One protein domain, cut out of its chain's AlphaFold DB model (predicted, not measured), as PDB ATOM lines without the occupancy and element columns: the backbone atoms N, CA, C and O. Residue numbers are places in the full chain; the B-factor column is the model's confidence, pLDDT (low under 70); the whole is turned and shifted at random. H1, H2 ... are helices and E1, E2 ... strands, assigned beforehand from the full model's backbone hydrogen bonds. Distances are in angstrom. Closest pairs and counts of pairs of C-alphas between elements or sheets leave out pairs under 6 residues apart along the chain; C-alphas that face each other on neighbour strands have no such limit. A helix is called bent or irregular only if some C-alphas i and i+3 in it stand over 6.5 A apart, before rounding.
ATOM      1  N   VAL A   3     195.142 145.848 241.671       96.44
ATOM      2  CA  VAL A   3     196.206 146.739 241.201       96.44
ATOM      3  C   VAL A   3     195.866 148.160 241.623       96.44
ATOM      4  O   VAL A   3     194.863 148.701 241.179       96.44
ATOM      5  N   PHE A   4     196.700 148.762 242.459       96.88
ATOM      6  CA  PHE A   4     196.564 150.150 242.890       96.88
ATOM      7  C   PHE A   4     197.622 151.012 242.211       96.88
ATOM      8  O   PHE A   4     198.694 150.531 241.838       96.88
ATOM      9  N   GLY A   5     197.307 152.290 242.036       93.19
ATOM     10  CA  GLY A   5     198.212 153.293 241.495       93.19
ATOM     11  C   GLY A   5     198.357 154.449 242.461       93.19
ATOM     12  O   GLY A   5     197.363 154.891 243.038       93.19
ATOM     13  N   GLY A   6     199.575 154.952 242.605       90.81
ATOM     14  CA  GLY A   6     199.792 156.237 243.247       90.81
ATOM     15  C   GLY A   6     199.343 157.419 242.387       90.81
ATOM     16  O   GLY A   6     198.990 157.258 241.213       90.81
ATOM     17  N   ARG A   7     199.361 158.633 242.946       90.62
ATOM     18  CA  ARG A   7     198.977 159.873 242.241       90.62
ATOM     19  C   ARG A   7     199.805 160.086 240.973       90.62
ATOM     20  O   ARG A   7     199.254 160.458 239.942       90.62
ATOM     21  N   ALA A   8     201.101 159.776 241.024       85.75
ATOM     22  CA  ALA A   8     202.028 159.975 239.910       85.75
ATOM     23  C   ALA A   8     201.878 158.948 238.768       85.75
ATOM     24  O   ALA A   8     202.484 159.118 237.711       85.75
ATOM     25  N   THR A   9     201.097 157.876 238.951       89.94
ATOM     26  CA  THR A   9     201.011 156.774 237.977       89.94
ATOM     27  C   THR A   9     199.592 156.389 237.585       89.94
ATOM     28  O   THR A   9     199.418 155.318 237.014       89.94
ATOM     29  N   GLN A  10     198.578 157.223 237.836       90.56
ATOM     30  CA  GLN A  10     197.174 156.891 237.533       90.56
ATOM     31  C   GLN A  10     196.970 156.407 236.086       90.56
ATOM     32  O   GLN A  10     196.371 155.355 235.858       90.56
ATOM     33  N   GLU A  11     197.533 157.116 235.101       89.88
ATOM     34  CA  GLU A  11     197.429 156.742 233.682       89.88
ATOM     35  C   GLU A  11     198.130 155.415 233.364       89.88
ATOM     36  O   GLU A  11     197.579 154.569 232.653       89.88
ATOM     37  N   LEU A  12     199.331 155.210 233.916       88.50
ATOM     38  CA  LEU A  12     200.099 153.980 233.729       88.50
ATOM     39  C   LEU A  12     199.393 152.787 234.379       88.50
ATOM     40  O   LEU A  12     199.265 151.733 233.759       88.50
ATOM     41  N   THR A  13     198.887 152.959 235.600       92.31
ATOM     42  CA  THR A  13     198.090 151.958 236.306       92.31
ATOM     43  C   THR A  13     196.856 151.591 235.493       92.31
ATOM     44  O   THR A  13     196.608 150.405 235.285       92.31
ATOM     45  N   ALA A  14     196.121 152.575 234.966       93.00
ATOM     46  CA  ALA A  14     194.961 152.325 234.115       93.00
ATOM     47  C   ALA A  14     195.334 151.565 232.832       93.00
ATOM     48  O   ALA A  14     194.626 150.640 232.437       93.00
ATOM     49  N   ALA A  15     196.457 151.901 232.192       88.62
ATOM     50  CA  ALA A  15     196.942 151.188 231.012       88.62
ATOM     51  C   ALA A  15     197.313 149.725 231.317       88.62
ATOM     52  O   ALA A  15     196.910 148.833 230.568       88.62
ATOM     53  N   ILE A  16     198.014 149.475 232.429       89.44
ATOM     54  CA  ILE A  16     198.336 148.125 232.915       89.44
ATOM     55  C   ILE A  16     197.044 147.342 233.181       89.44
ATOM     56  O   ILE A  16     196.889 146.228 232.689       89.44
ATOM     57  N   CYS A  17     196.089 147.941 233.894       92.88
ATOM     58  CA  CYS A  17     194.808 147.319 234.232       92.88
ATOM     59  C   CYS A  17     193.994 146.952 232.981       92.88
ATOM     60  O   CYS A  17     193.548 145.810 232.862       92.88
ATOM     61  N   ARG A  18     193.904 147.858 231.990       94.56
ATOM     62  CA  ARG A  18     193.259 147.581 230.692       94.56
ATOM     63  C   ARG A  18     193.873 146.381 229.981       94.56
ATOM     64  O   ARG A  18     193.142 145.576 229.416       94.56
ATOM     65  N   HIS A  19     195.198 146.255 230.002       91.94
ATOM     66  CA  HIS A  19     195.884 145.134 229.360       91.94
ATOM     67  C   HIS A  19     195.675 143.809 230.109       91.94
ATOM     68  O   HIS A  19     195.599 142.752 229.491       91.94
ATOM     69  N   LEU A  20     195.551 143.869 231.435       88.50
ATOM     70  CA  LEU A  20     195.287 142.713 232.292       88.50
ATOM     71  C   LEU A  20     193.799 142.322 232.356       88.50
ATOM     72  O   LEU A  20     193.479 141.285 232.932       88.50
ATOM     73  N   GLY A  21     192.895 143.133 231.794       91.94
ATOM     74  CA  GLY A  21     191.449 142.906 231.862       91.94
ATOM     75  C   GLY A  21     190.871 143.057 233.273       91.94
ATOM     76  O   GLY A  21     189.923 142.356 233.622       91.94
ATOM     77  N   VAL A  22     191.458 143.930 234.097       93.62
ATOM     78  CA  VAL A  22     190.995 144.237 235.461       93.62
ATOM     79  C   VAL A  22     190.748 145.734 235.615       93.62
ATOM     80  O   VAL A  22     191.287 146.531 234.852       93.62
ATOM     81  N   ASP A  23     189.981 146.117 236.632       95.94
ATOM     82  CA  ASP A  23     189.806 147.522 237.001       95.94
ATOM     83  C   ASP A  23     190.885 147.971 238.003       95.94
ATOM     84  O   ASP A  23     191.288 147.176 238.865       95.94
ATOM     85  N   PRO A  24     191.351 149.235 237.932       95.12
ATOM     86  CA  PRO A  24     192.181 149.819 238.976       95.12
ATOM     87  C   PRO A  24     191.462 149.799 240.326       95.12
ATOM     88  O   PRO A  24     190.291 150.167 240.432       95.12
ATOM     89  N   GLY A  25     192.182 149.396 241.366       95.25
ATOM     90  CA  GLY A  25     191.683 149.392 242.729       95.25
ATOM     91  C   GLY A  25     191.452 150.820 243.235       95.25
ATOM     92  O   GLY A  25     192.357 151.655 243.122       95.25
ATOM     93  N   PRO A  26     190.271 151.134 243.792       95.69
ATOM     94  CA  PRO A  26     189.971 152.475 244.265       95.69
ATOM     95  C   PRO A  26     190.738 152.782 245.560       95.69
ATOM     96  O   PRO A  26     190.703 152.016 246.529       95.69
ATOM     97  N   ALA A  27     191.408 153.932 245.591       95.12
ATOM     98  CA  ALA A  27     192.068 154.461 246.776       95.12
ATOM     99  C   ALA A  27     191.916 155.984 246.835       95.12
ATOM    100  O   ALA A  27     192.107 156.666 245.831       95.12
ATOM    101  N   ASP A  28     191.615 156.509 248.021       95.06
ATOM    102  CA  ASP A  28     191.695 157.942 248.288       95.06
ATOM    103  C   ASP A  28     193.122 158.291 248.690       95.06
ATOM    104  O   ASP A  28     193.658 157.719 249.643       95.06
ATOM    105  N   ILE A  29     193.717 159.248 247.983       94.19
ATOM    106  CA  ILE A  29     195.054 159.764 248.270       94.19
ATOM    107  C   ILE A  29     194.987 161.285 248.263       94.19
ATOM    108  O   ILE A  29     194.644 161.888 247.246       94.19
ATOM    109  N   PHE A  30     195.316 161.915 249.386       92.81
ATOM    110  CA  PHE A  30     195.327 163.371 249.492       92.81
ATOM    111  C   PHE A  30     196.343 163.856 250.526       92.81
ATOM    112  O   PHE A  30     196.777 163.105 251.399       92.81
ATOM    113  N   THR A  31     196.705 165.132 250.418       93.31
ATOM    114  CA  THR A  31     197.599 165.822 251.351       93.31
ATOM    115  C   THR A  31     196.766 166.774 252.213       93.31
ATOM    116  O   THR A  31     195.938 167.521 251.690       93.31
ATOM    117  N   PHE A  32     196.936 166.725 253.533       93.25
ATOM    118  CA  PHE A  32     196.303 167.657 254.470       93.25
ATOM    119  C   PHE A  32     196.938 169.056 254.388       93.25
ATOM    120  O   PHE A  32     198.021 169.227 253.842       93.25
ATOM    121  N   SER A  33     196.304 170.067 254.994       93.75
ATOM    122  CA  SER A  33     196.819 171.450 255.021       93.75
ATOM    123  C   SER A  33     198.143 171.630 255.777       93.75
ATOM    124  O   SER A  33     198.719 172.713 255.741       93.75
ATOM    125  N   ASN A  34     198.600 170.601 256.489       92.19
ATOM    126  CA  ASN A  34     199.876 170.556 257.198       92.19
ATOM    127  C   ASN A  34     200.915 169.657 256.495       92.19
ATOM    128  O   ASN A  34     201.808 169.149 257.165       92.19
ATOM    129  N   ASP A  35     200.746 169.405 255.195       87.69
ATOM    130  CA  ASP A  35     201.604 168.578 254.331       87.69
ATOM    131  C   ASP A  35     201.659 167.075 254.663       87.69
ATOM    132  O   ASP A  35     202.375 166.304 254.021       87.69
ATOM    133  N   ASN A  36     200.839 166.596 255.603       90.75
ATOM    134  CA  ASN A  36     200.746 165.163 255.870       90.75
ATOM    135  C   ASN A  36     199.989 164.439 254.748       90.75
ATOM    136  O   ASN A  36     198.860 164.796 254.409       90.75
ATOM    137  N   THR A  37     200.580 163.367 254.222       93.81
ATOM    138  CA  THR A  37     199.938 162.496 253.226       93.81
ATOM    139  C   THR A  37     198.998 161.493 253.898       93.81
ATOM    140  O   THR A  37     199.318 160.925 254.943       93.81
ATOM    141  N   PHE A  38     197.846 161.243 253.280       95.06
ATOM    142  CA  PHE A  38     196.872 160.236 253.691       95.06
ATOM    143  C   PHE A  38     196.548 159.298 252.530       95.06
ATOM    144  O   PHE A  38     196.346 159.750 251.403       95.06
ATOM    145  N   VAL A  39     196.453 157.999 252.824       96.69
ATOM    146  CA  VAL A  39     196.024 156.969 251.870       96.69
ATOM    147  C   VAL A  39     194.954 156.098 252.516       96.69
ATOM    148  O   VAL A  39     195.145 155.582 253.619       96.69
ATOM    149  N   ARG A  40     193.845 155.878 251.808       96.31
ATOM    150  CA  ARG A  40     192.792 154.938 252.202       96.31
ATOM    151  C   ARG A  40     192.407 154.049 251.033       96.31
ATOM    152  O   ARG A  40     191.909 154.523 250.021       96.31
ATOM    153  N   VAL A  41     192.582 152.746 251.212       95.75
ATOM    154  CA  VAL A  41     192.128 151.722 250.265       95.75
ATOM    155  C   VAL A  41     190.613 151.555 250.413       95.75
ATOM    156  O   VAL A  41     190.125 151.360 251.526       95.75
ATOM    157  N   LEU A  42     189.868 151.662 249.310       95.88
ATOM    158  CA  LEU A  42     188.397 151.692 249.311       95.88
ATOM    159  C   LEU A  42     187.749 150.346 248.973       95.88
ATOM    160  O   LEU A  42     186.528 150.248 248.872       95.88
ATOM    161  N   GLU A  43     188.549 149.298 248.812       94.31
ATOM    162  CA  GLU A  43     188.061 147.952 248.542       94.31
ATOM    163  C   GLU A  43     188.692 146.907 249.465       94.31
ATOM    164  O   GLU A  43     189.753 147.111 250.057       94.31
ATOM    165  N   ASN A  44     188.033 145.755 249.585       95.75
ATOM    166  CA  ASN A  44     188.562 144.648 250.367       95.75
ATOM    167  C   ASN A  44     189.736 143.979 249.633       95.75
ATOM    168  O   ASN A  44     189.582 143.482 248.518       95.75
ATOM    169  N   VAL A  45     190.889 143.928 250.302       97.19
ATOM    170  CA  VAL A  45     192.128 143.311 249.803       97.19
ATOM    171  C   VAL A  45     192.581 142.104 250.631       97.19
ATOM    172  O   VAL A  45     193.661 141.563 250.394       97.19
ATOM    173  N   ARG A  46     191.772 141.656 251.600       97.69
ATOM    174  CA  ARG A  46     192.117 140.551 252.501       97.69
ATOM    175  C   ARG A  46     192.404 139.266 251.722       97.69
ATOM    176  O   ARG A  46     191.685 138.936 250.779       97.69
ATOM    177  N   GLU A  47     193.467 138.559 252.109       96.69
ATOM    178  CA  GLU A  47     193.937 137.315 251.474       96.69
ATOM    179  C   GLU A  47     194.168 137.425 249.951       96.69
ATOM    180  O   GLU A  47     194.217 136.424 249.234       96.69
ATOM    181  N   THR A  48     194.346 138.644 249.433       95.69
ATOM    182  CA  THR A  48     194.490 138.897 247.997       95.69
ATOM    183  C   THR A  48     195.923 139.283 247.636       95.69
ATOM    184  O   THR A  48     196.627 139.923 248.415       95.69
ATOM    185  N   ASP A  49     196.356 138.900 246.431       96.25
ATOM    186  CA  ASP A  49     197.580 139.423 245.821       96.25
ATOM    187  C   ASP A  49     197.345 140.835 245.289       96.25
ATOM    188  O   ASP A  49     196.524 141.038 244.384       96.25
ATOM    189  N   VAL A  50     198.095 141.782 245.842       97.44
ATOM    190  CA  VAL A  50     198.011 143.201 245.527       97.44
ATOM    191  C   VAL A  50     199.285 143.663 244.834       97.44
ATOM    192  O   VAL A  50     200.394 143.380 245.285       97.44
ATOM    193  N   PHE A  51     199.116 144.410 243.753       97.19
ATOM    194  CA  PHE A  51     200.179 145.113 243.053       97.19
ATOM    195  C   PHE A  51     199.994 146.612 243.261       97.19
ATOM    196  O   PHE A  51     198.886 147.120 243.112       97.19
ATOM    197  N   VAL A  52     201.062 147.322 243.602       96.06
ATOM    198  CA  VAL A  52     201.062 148.784 243.708       96.06
ATOM    199  C   VAL A  52     202.012 149.323 242.662       96.06
ATOM    200  O   VAL A  52     203.209 149.042 242.708       96.06
ATOM    201  N   VAL A  53     201.478 150.081 241.717       93.38
ATOM    202  CA  VAL A  53     202.259 150.790 240.711       93.38
ATOM    203  C   VAL A  53     202.519 152.192 241.235       93.38
ATOM    204  O   VAL A  53     201.581 152.903 241.595       93.38
ATOM    205  N   GLN A  54     203.787 152.578 241.295       90.19
ATOM    206  CA  GLN A  54     204.192 153.927 241.667       90.19
ATOM    207  C   GLN A  54     205.487 154.285 240.946       90.19
ATOM    208  O   GLN A  54     206.272 153.417 240.583       90.19
ATOM    209  N   THR A  55     205.724 155.569 240.737       84.38
ATOM    210  CA  THR A  55     206.977 156.084 240.194       84.38
ATOM    211  C   THR A  55     207.462 157.225 241.066       84.38
ATOM    212  O   THR A  55     206.660 157.900 241.706       84.38
ATOM    213  N   SER A  56     208.764 157.470 241.076       70.19
ATOM    214  CA  SER A  56     209.343 158.577 241.831       70.19
ATOM    215  C   SER A  56     209.767 159.717 240.918       70.19
ATOM    216  O   SER A  56     210.946 160.044 240.811       70.19
ATOM    217  N   ALA A  57     208.791 160.307 240.230       66.56
ATOM    218  CA  ALA A  57     208.952 161.611 239.594       66.56
ATOM    219  C   ALA A  57     208.815 162.728 240.652       66.56
ATOM    220  O   ALA A  57     208.196 162.489 241.690       66.56
ATOM    221  N   PRO A  58     209.379 163.932 240.435       72.19
ATOM    222  CA  PRO A  58     209.198 165.049 241.360       72.19
ATOM    223  C   PRO A  58     207.711 165.366 241.607       72.19
ATOM    224  O   PRO A  58     206.975 165.495 240.623       72.19
ATOM    225  N   PRO A  59     207.275 165.539 242.873       85.50
ATOM    226  CA  PRO A  59     208.055 165.461 244.119       85.50
ATOM    227  C   PRO A  59     208.332 164.013 244.587       85.50
ATOM    228  O   PRO A  59     207.423 163.219 244.831       85.50
ATOM    229  N   VAL A  60     209.621 163.666 244.714       82.75
ATOM    230  CA  VAL A  60     210.099 162.287 244.964       82.75
ATOM    231  C   VAL A  60     209.756 161.803 246.372       82.75
ATOM    232  O   VAL A  60     209.370 160.649 246.560       82.75
ATOM    233  N   ASP A  61     209.927 162.682 247.351       86.62
ATOM    234  CA  ASP A  61     209.672 162.452 248.768       86.62
ATOM    235  C   ASP A  61     208.188 162.180 249.034       86.62
ATOM    236  O   ASP A  61     207.867 161.189 249.690       86.62
ATOM    237  N   GLU A  62     207.284 162.961 248.436       89.94
ATOM    238  CA  GLU A  62     205.844 162.706 248.524       89.94
ATOM    239  C   GLU A  62     205.464 161.348 247.928       89.94
ATOM    240  O   GLU A  62     204.757 160.570 248.567       89.94
ATOM    241  N   ALA A  63     205.952 161.028 246.724       89.00
ATOM    242  CA  ALA A  63     205.648 159.760 246.060       89.00
ATOM    243  C   ALA A  63     206.171 158.548 246.853       89.00
ATOM    244  O   ALA A  63     205.523 157.496 246.889       89.00
ATOM    245  N   LEU A  64     207.329 158.694 247.509       90.06
ATOM    246  CA  LEU A  64     207.893 157.672 248.386       90.06
ATOM    247  C   LEU A  64     207.060 157.505 249.663       90.06
ATOM    248  O   LEU A  64     206.711 156.378 250.012       90.06
ATOM    249  N   VAL A  65     206.715 158.599 250.347       93.12
ATOM    250  CA  VAL A  65     205.883 158.557 251.562       93.12
ATOM    251  C   VAL A  65     204.509 157.966 251.248       93.12
ATOM    252  O   VAL A  65     204.041 157.083 251.963       93.12
ATOM    253  N   GLU A  66     203.894 158.369 250.139       94.19
ATOM    254  CA  GLU A  66     202.632 157.817 249.649       94.19
ATOM    255  C   GLU A  66     202.704 156.298 249.432       94.19
ATOM    256  O   GLU A  66     201.832 155.568 249.906       94.19
ATOM    257  N   LEU A  67     203.760 155.806 248.768       93.69
ATOM    258  CA  LEU A  67     203.987 154.374 248.556       93.69
ATOM    259  C   LEU A  67     204.074 153.611 249.883       93.69
ATOM    260  O   LEU A  67     203.453 152.559 250.040       93.69
ATOM    261  N   LEU A  68     204.831 154.151 250.841       94.44
ATOM    262  CA  LEU A  68     205.026 153.542 252.155       94.44
ATOM    263  C   LEU A  68     203.721 153.499 252.963       94.44
ATOM    264  O   LEU A  68     203.410 152.464 253.554       94.44
ATOM    265  N   ILE A  69     202.929 154.575 252.947       96.94
ATOM    266  CA  ILE A  69     201.614 154.615 253.608       96.94
ATOM    267  C   ILE A  69     200.653 153.631 252.930       96.94
ATOM    268  O   ILE A  69     199.927 152.913 253.618       96.94
ATOM    269  N   MET A  70     200.668 153.529 251.597       96.31
ATOM    270  CA  MET A  70     199.842 152.558 250.876       96.31
ATOM    271  C   MET A  70     200.219 151.113 251.232       96.31
ATOM    272  O   MET A  70     199.332 150.290 251.456       96.31
ATOM    273  N   PHE A  71     201.513 150.794 251.344       97.19
ATOM    274  CA  PHE A  71     201.963 149.479 251.812       97.19
ATOM    275  C   PHE A  71     201.507 149.175 253.234       97.19
ATOM    276  O   PHE A  71     201.034 148.065 253.485       97.19
ATOM    277  N   ASP A  72     201.620 150.136 254.153       97.75
ATOM    278  CA  ASP A  72     201.130 149.969 255.522       97.75
ATOM    279  C   ASP A  72     199.609 149.732 255.541       97.75
ATOM    280  O   ASP A  72     199.148 148.763 256.149       97.75
ATOM    281  N   ALA A  73     198.835 150.523 254.789       96.88
ATOM    282  CA  ALA A  73     197.385 150.373 254.675       96.88
ATOM    283  C   ALA A  73     196.981 148.992 254.127       96.88
ATOM    284  O   ALA A  73     196.140 148.308 254.716       96.88
ATOM    285  N   LEU A  74     197.618 148.537 253.043       97.56
ATOM    286  CA  LEU A  74     197.374 147.221 252.440       97.56
ATOM    287  C   LEU A  74     197.759 146.072 253.380       97.56
ATOM    288  O   LEU A  74     197.043 145.071 253.473       97.56
ATOM    289  N   ARG A  75     198.870 146.218 254.110       97.19
ATOM    290  CA  ARG A  75     199.333 145.219 255.079       97.19
ATOM    291  C   ARG A  75     198.370 145.110 256.259       97.19
ATOM    292  O   ARG A  75     198.015 143.998 256.643       97.19
ATOM    293  N   ARG A  76     197.894 146.236 256.803       96.12
ATOM    294  CA  ARG A  76     196.878 146.264 257.876       96.12
ATOM    295  C   ARG A  76     195.527 145.721 257.415       96.12
ATOM    296  O   ARG A  76     194.845 145.060 258.192       96.12
ATOM    297  N   ALA A  77     195.181 145.916 256.146       96.81
ATOM    298  CA  ALA A  77     194.012 145.305 255.517       96.81
ATOM    299  C   ALA A  77     194.181 143.797 255.216       96.81
ATOM    300  O   ALA A  77     193.295 143.185 254.620       96.81
ATOM    301  N   SER A  78     195.278 143.175 255.672       97.19
ATOM    302  CA  SER A  78     195.553 141.736 255.553       97.19
ATOM    303  C   SER A  78     195.674 141.245 254.105       97.19
ATOM    304  O   SER A  78     195.225 140.145 253.777       97.19
ATOM    305  N   ALA A  79     196.272 142.053 253.222       97.44
ATOM    306  CA  ALA A  79     196.680 141.581 251.900       97.44
ATOM    307  C   ALA A  79     197.646 140.389 252.023       97.44
ATOM    308  O   ALA A  79     198.583 140.424 252.822       97.44
ATOM    309  N   ARG A  80     197.443 139.343 251.209       96.75
ATOM    310  CA  ARG A  80     198.270 138.121 251.239       96.75
ATOM    311  C   ARG A  80     199.705 138.406 250.817       96.75
ATOM    312  O   ARG A  80     200.657 137.893 251.398       96.75
ATOM    313  N   ARG A  81     199.848 139.198 249.756       93.38
ATOM    314  CA  ARG A  81     201.123 139.579 249.152       93.38
ATOM    315  C   ARG A  81     200.982 140.965 248.551       93.38
ATOM    316  O   ARG A  81     199.993 141.238 247.878       93.38
ATOM    317  N   ILE A  82     201.985 141.804 248.773       97.00
ATOM    318  CA  ILE A  82     202.062 143.155 248.223       97.00
ATOM    319  C   ILE A  82     203.307 143.205 247.339       97.00
ATOM    320  O   ILE A  82     204.412 142.958 247.822       97.00
ATOM    321  N   THR A  83     203.126 143.496 246.054       93.38
ATOM    322  CA  THR A  83     204.202 143.599 245.062       93.38
ATOM    323  C   THR A  83     204.264 145.024 244.527       93.38
ATOM    324  O   THR A  83     203.265 145.552 244.045       93.38
ATOM    325  N   ALA A  84     205.439 145.642 244.576       90.50
ATOM    326  CA  ALA A  84     205.661 146.977 244.033       90.50
ATOM    327  C   ALA A  84     206.075 146.900 242.556       90.50
ATOM    328  O   ALA A  84     207.060 146.243 242.224       90.50
ATOM    329  N   GLY A  85     205.353 147.588 241.677       91.06
ATOM    330  CA  GLY A  85     205.798 147.904 240.325       91.06
ATOM    331  C   GLY A  85     206.342 149.325 240.306       91.06
ATOM    332  O   GLY A  85     205.554 150.266 240.331       91.06
ATOM    333  N   LEU A  86     207.669 149.478 240.275       87.12
ATOM    334  CA  LEU A  86     208.352 150.778 240.306       87.12
ATOM    335  C   LEU A  86     209.107 151.020 238.988       87.12
ATOM    336  O   LEU A  86     210.296 150.712 238.918       87.12
ATOM    337  N   PRO A  87     208.449 151.540 237.928       83.25
ATOM    338  CA  PRO A  87     209.086 151.766 236.626       83.25
ATOM    339  C   PRO A  87     210.311 152.684 236.695       83.25
ATOM    340  O   PRO A  87     211.257 152.506 235.935       83.25
ATOM    341  N   TYR A  88     210.302 153.649 237.619       79.81
ATOM    342  CA  TYR A  88     211.461 154.461 237.966       79.81
ATOM    343  C   TYR A  88     211.655 154.433 239.484       79.81
ATOM    344  O   TYR A  88     210.856 154.999 240.235       79.81
ATOM    345  N   TYR A  89     212.699 153.725 239.919       78.56
ATOM    346  CA  TYR A  89     213.017 153.520 241.328       78.56
ATOM    347  C   TYR A  89     213.734 154.752 241.912       78.56
ATOM    348  O   TYR A  89     214.773 155.157 241.375       78.56
TER     349      TYR A  89
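AT A GLANCE: This is residues 3 to 89 of the 245 residues of the protein "Phosphoribosyl pyrophosphate synthase" of Limnochorda pilosa (UniProt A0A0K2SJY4). A small parallel sheet of three strands, E1, E4 and E5, has the helix H1 over one face at its E1 edge, while the longer helix H2 only grazes the sheet and packs along a two-stranded hairpin, E2 and E3. The hairpin is a separate small sheet, packed on H2 chiefly through E3. The printed part has 87 residues with two named helices and five named strands, in the order E1, H1, E2, E3, E4, H2, E5; its class is mixed, helices and strands. The larger sheet runs E1, E4, E5, all parallel, and E2 and E3 are antiparallel. The whole is compact, with a radius of gyration of the C-alphas of 12.3 A and spans of 36 by 26 by 19 A.

HOW THE PARTS SIT: In the larger sheet the inner strand E4, residues 49 to 53, has the edge strands E1, residues 3 to 5, and E5, residues 81 to 85, as parallel neighbours, at 25 and 22 degrees. N 4 and O 51 are within hydrogen-bond range at 2.8 A, and so are N 52 and O 83 at 2.9 A. H1, residues 7 to 20, is on this sheet, over E1, at a height over the sheet of 7.0 A; together they form two layers, a helix on one face of a sheet. H1 only just stands up from the sheet, its line rising 41 degrees. The closest C-alphas of H1 and E1 are those of Thr 13 and Gly 5, 5.4 A apart. H2, residues 60 to 76, only grazes the sheet, with its residues 67 to 75. E4, H2 and E5 form a strand-helix-strand unit, two parallel neighbour strands with a helix between them in the chain, and its crossover is right-handed. E2, residues 27 to 31, and E3, residues 37 to 41, form an antiparallel hairpin at 170 degrees, with N 28 and O 40 within hydrogen-bond range at 2.8 A. The closest C-alphas of E3 and H2 are those of Val 39 and Met 70, 5.9 A apart. H1 and H2 are close but not clearly touching: their closest C-alphas, those of Ala 8 and Ala 63, are 7.1 A apart, and they run the same way at a steep tilt of 56 degrees. E3 is apart from E1, E4 and E5. Every O i to N i+4 pair is within hydrogen-bond range in H2, and 8 of 10 are in H1.

IN THESE COORDINATES: E1 begins at C-alpha 3 (196.206, 146.739, 241.201) and is 6.9 A long; E4 is 13.3 A and E5 13.0 A, ending at C-alpha 85 (205.798, 147.904, 240.325). H1 is 20.2 A long and irregular, with C-alphas 8 and 11 8.4 A apart. H2, 24.5 A long, begins at C-alpha 60 (210.099, 162.287, 244.964). E2 is 13.4 A long and E3 13.6 A.

THE WHOLE: The two C-alphas farthest apart are those of Gly 21 and Asn 34, 38.4 A. The printed part has no cut, and no link is long. The mean pLDDT of the printed part is 92.1, and residue 57 is the one under 70.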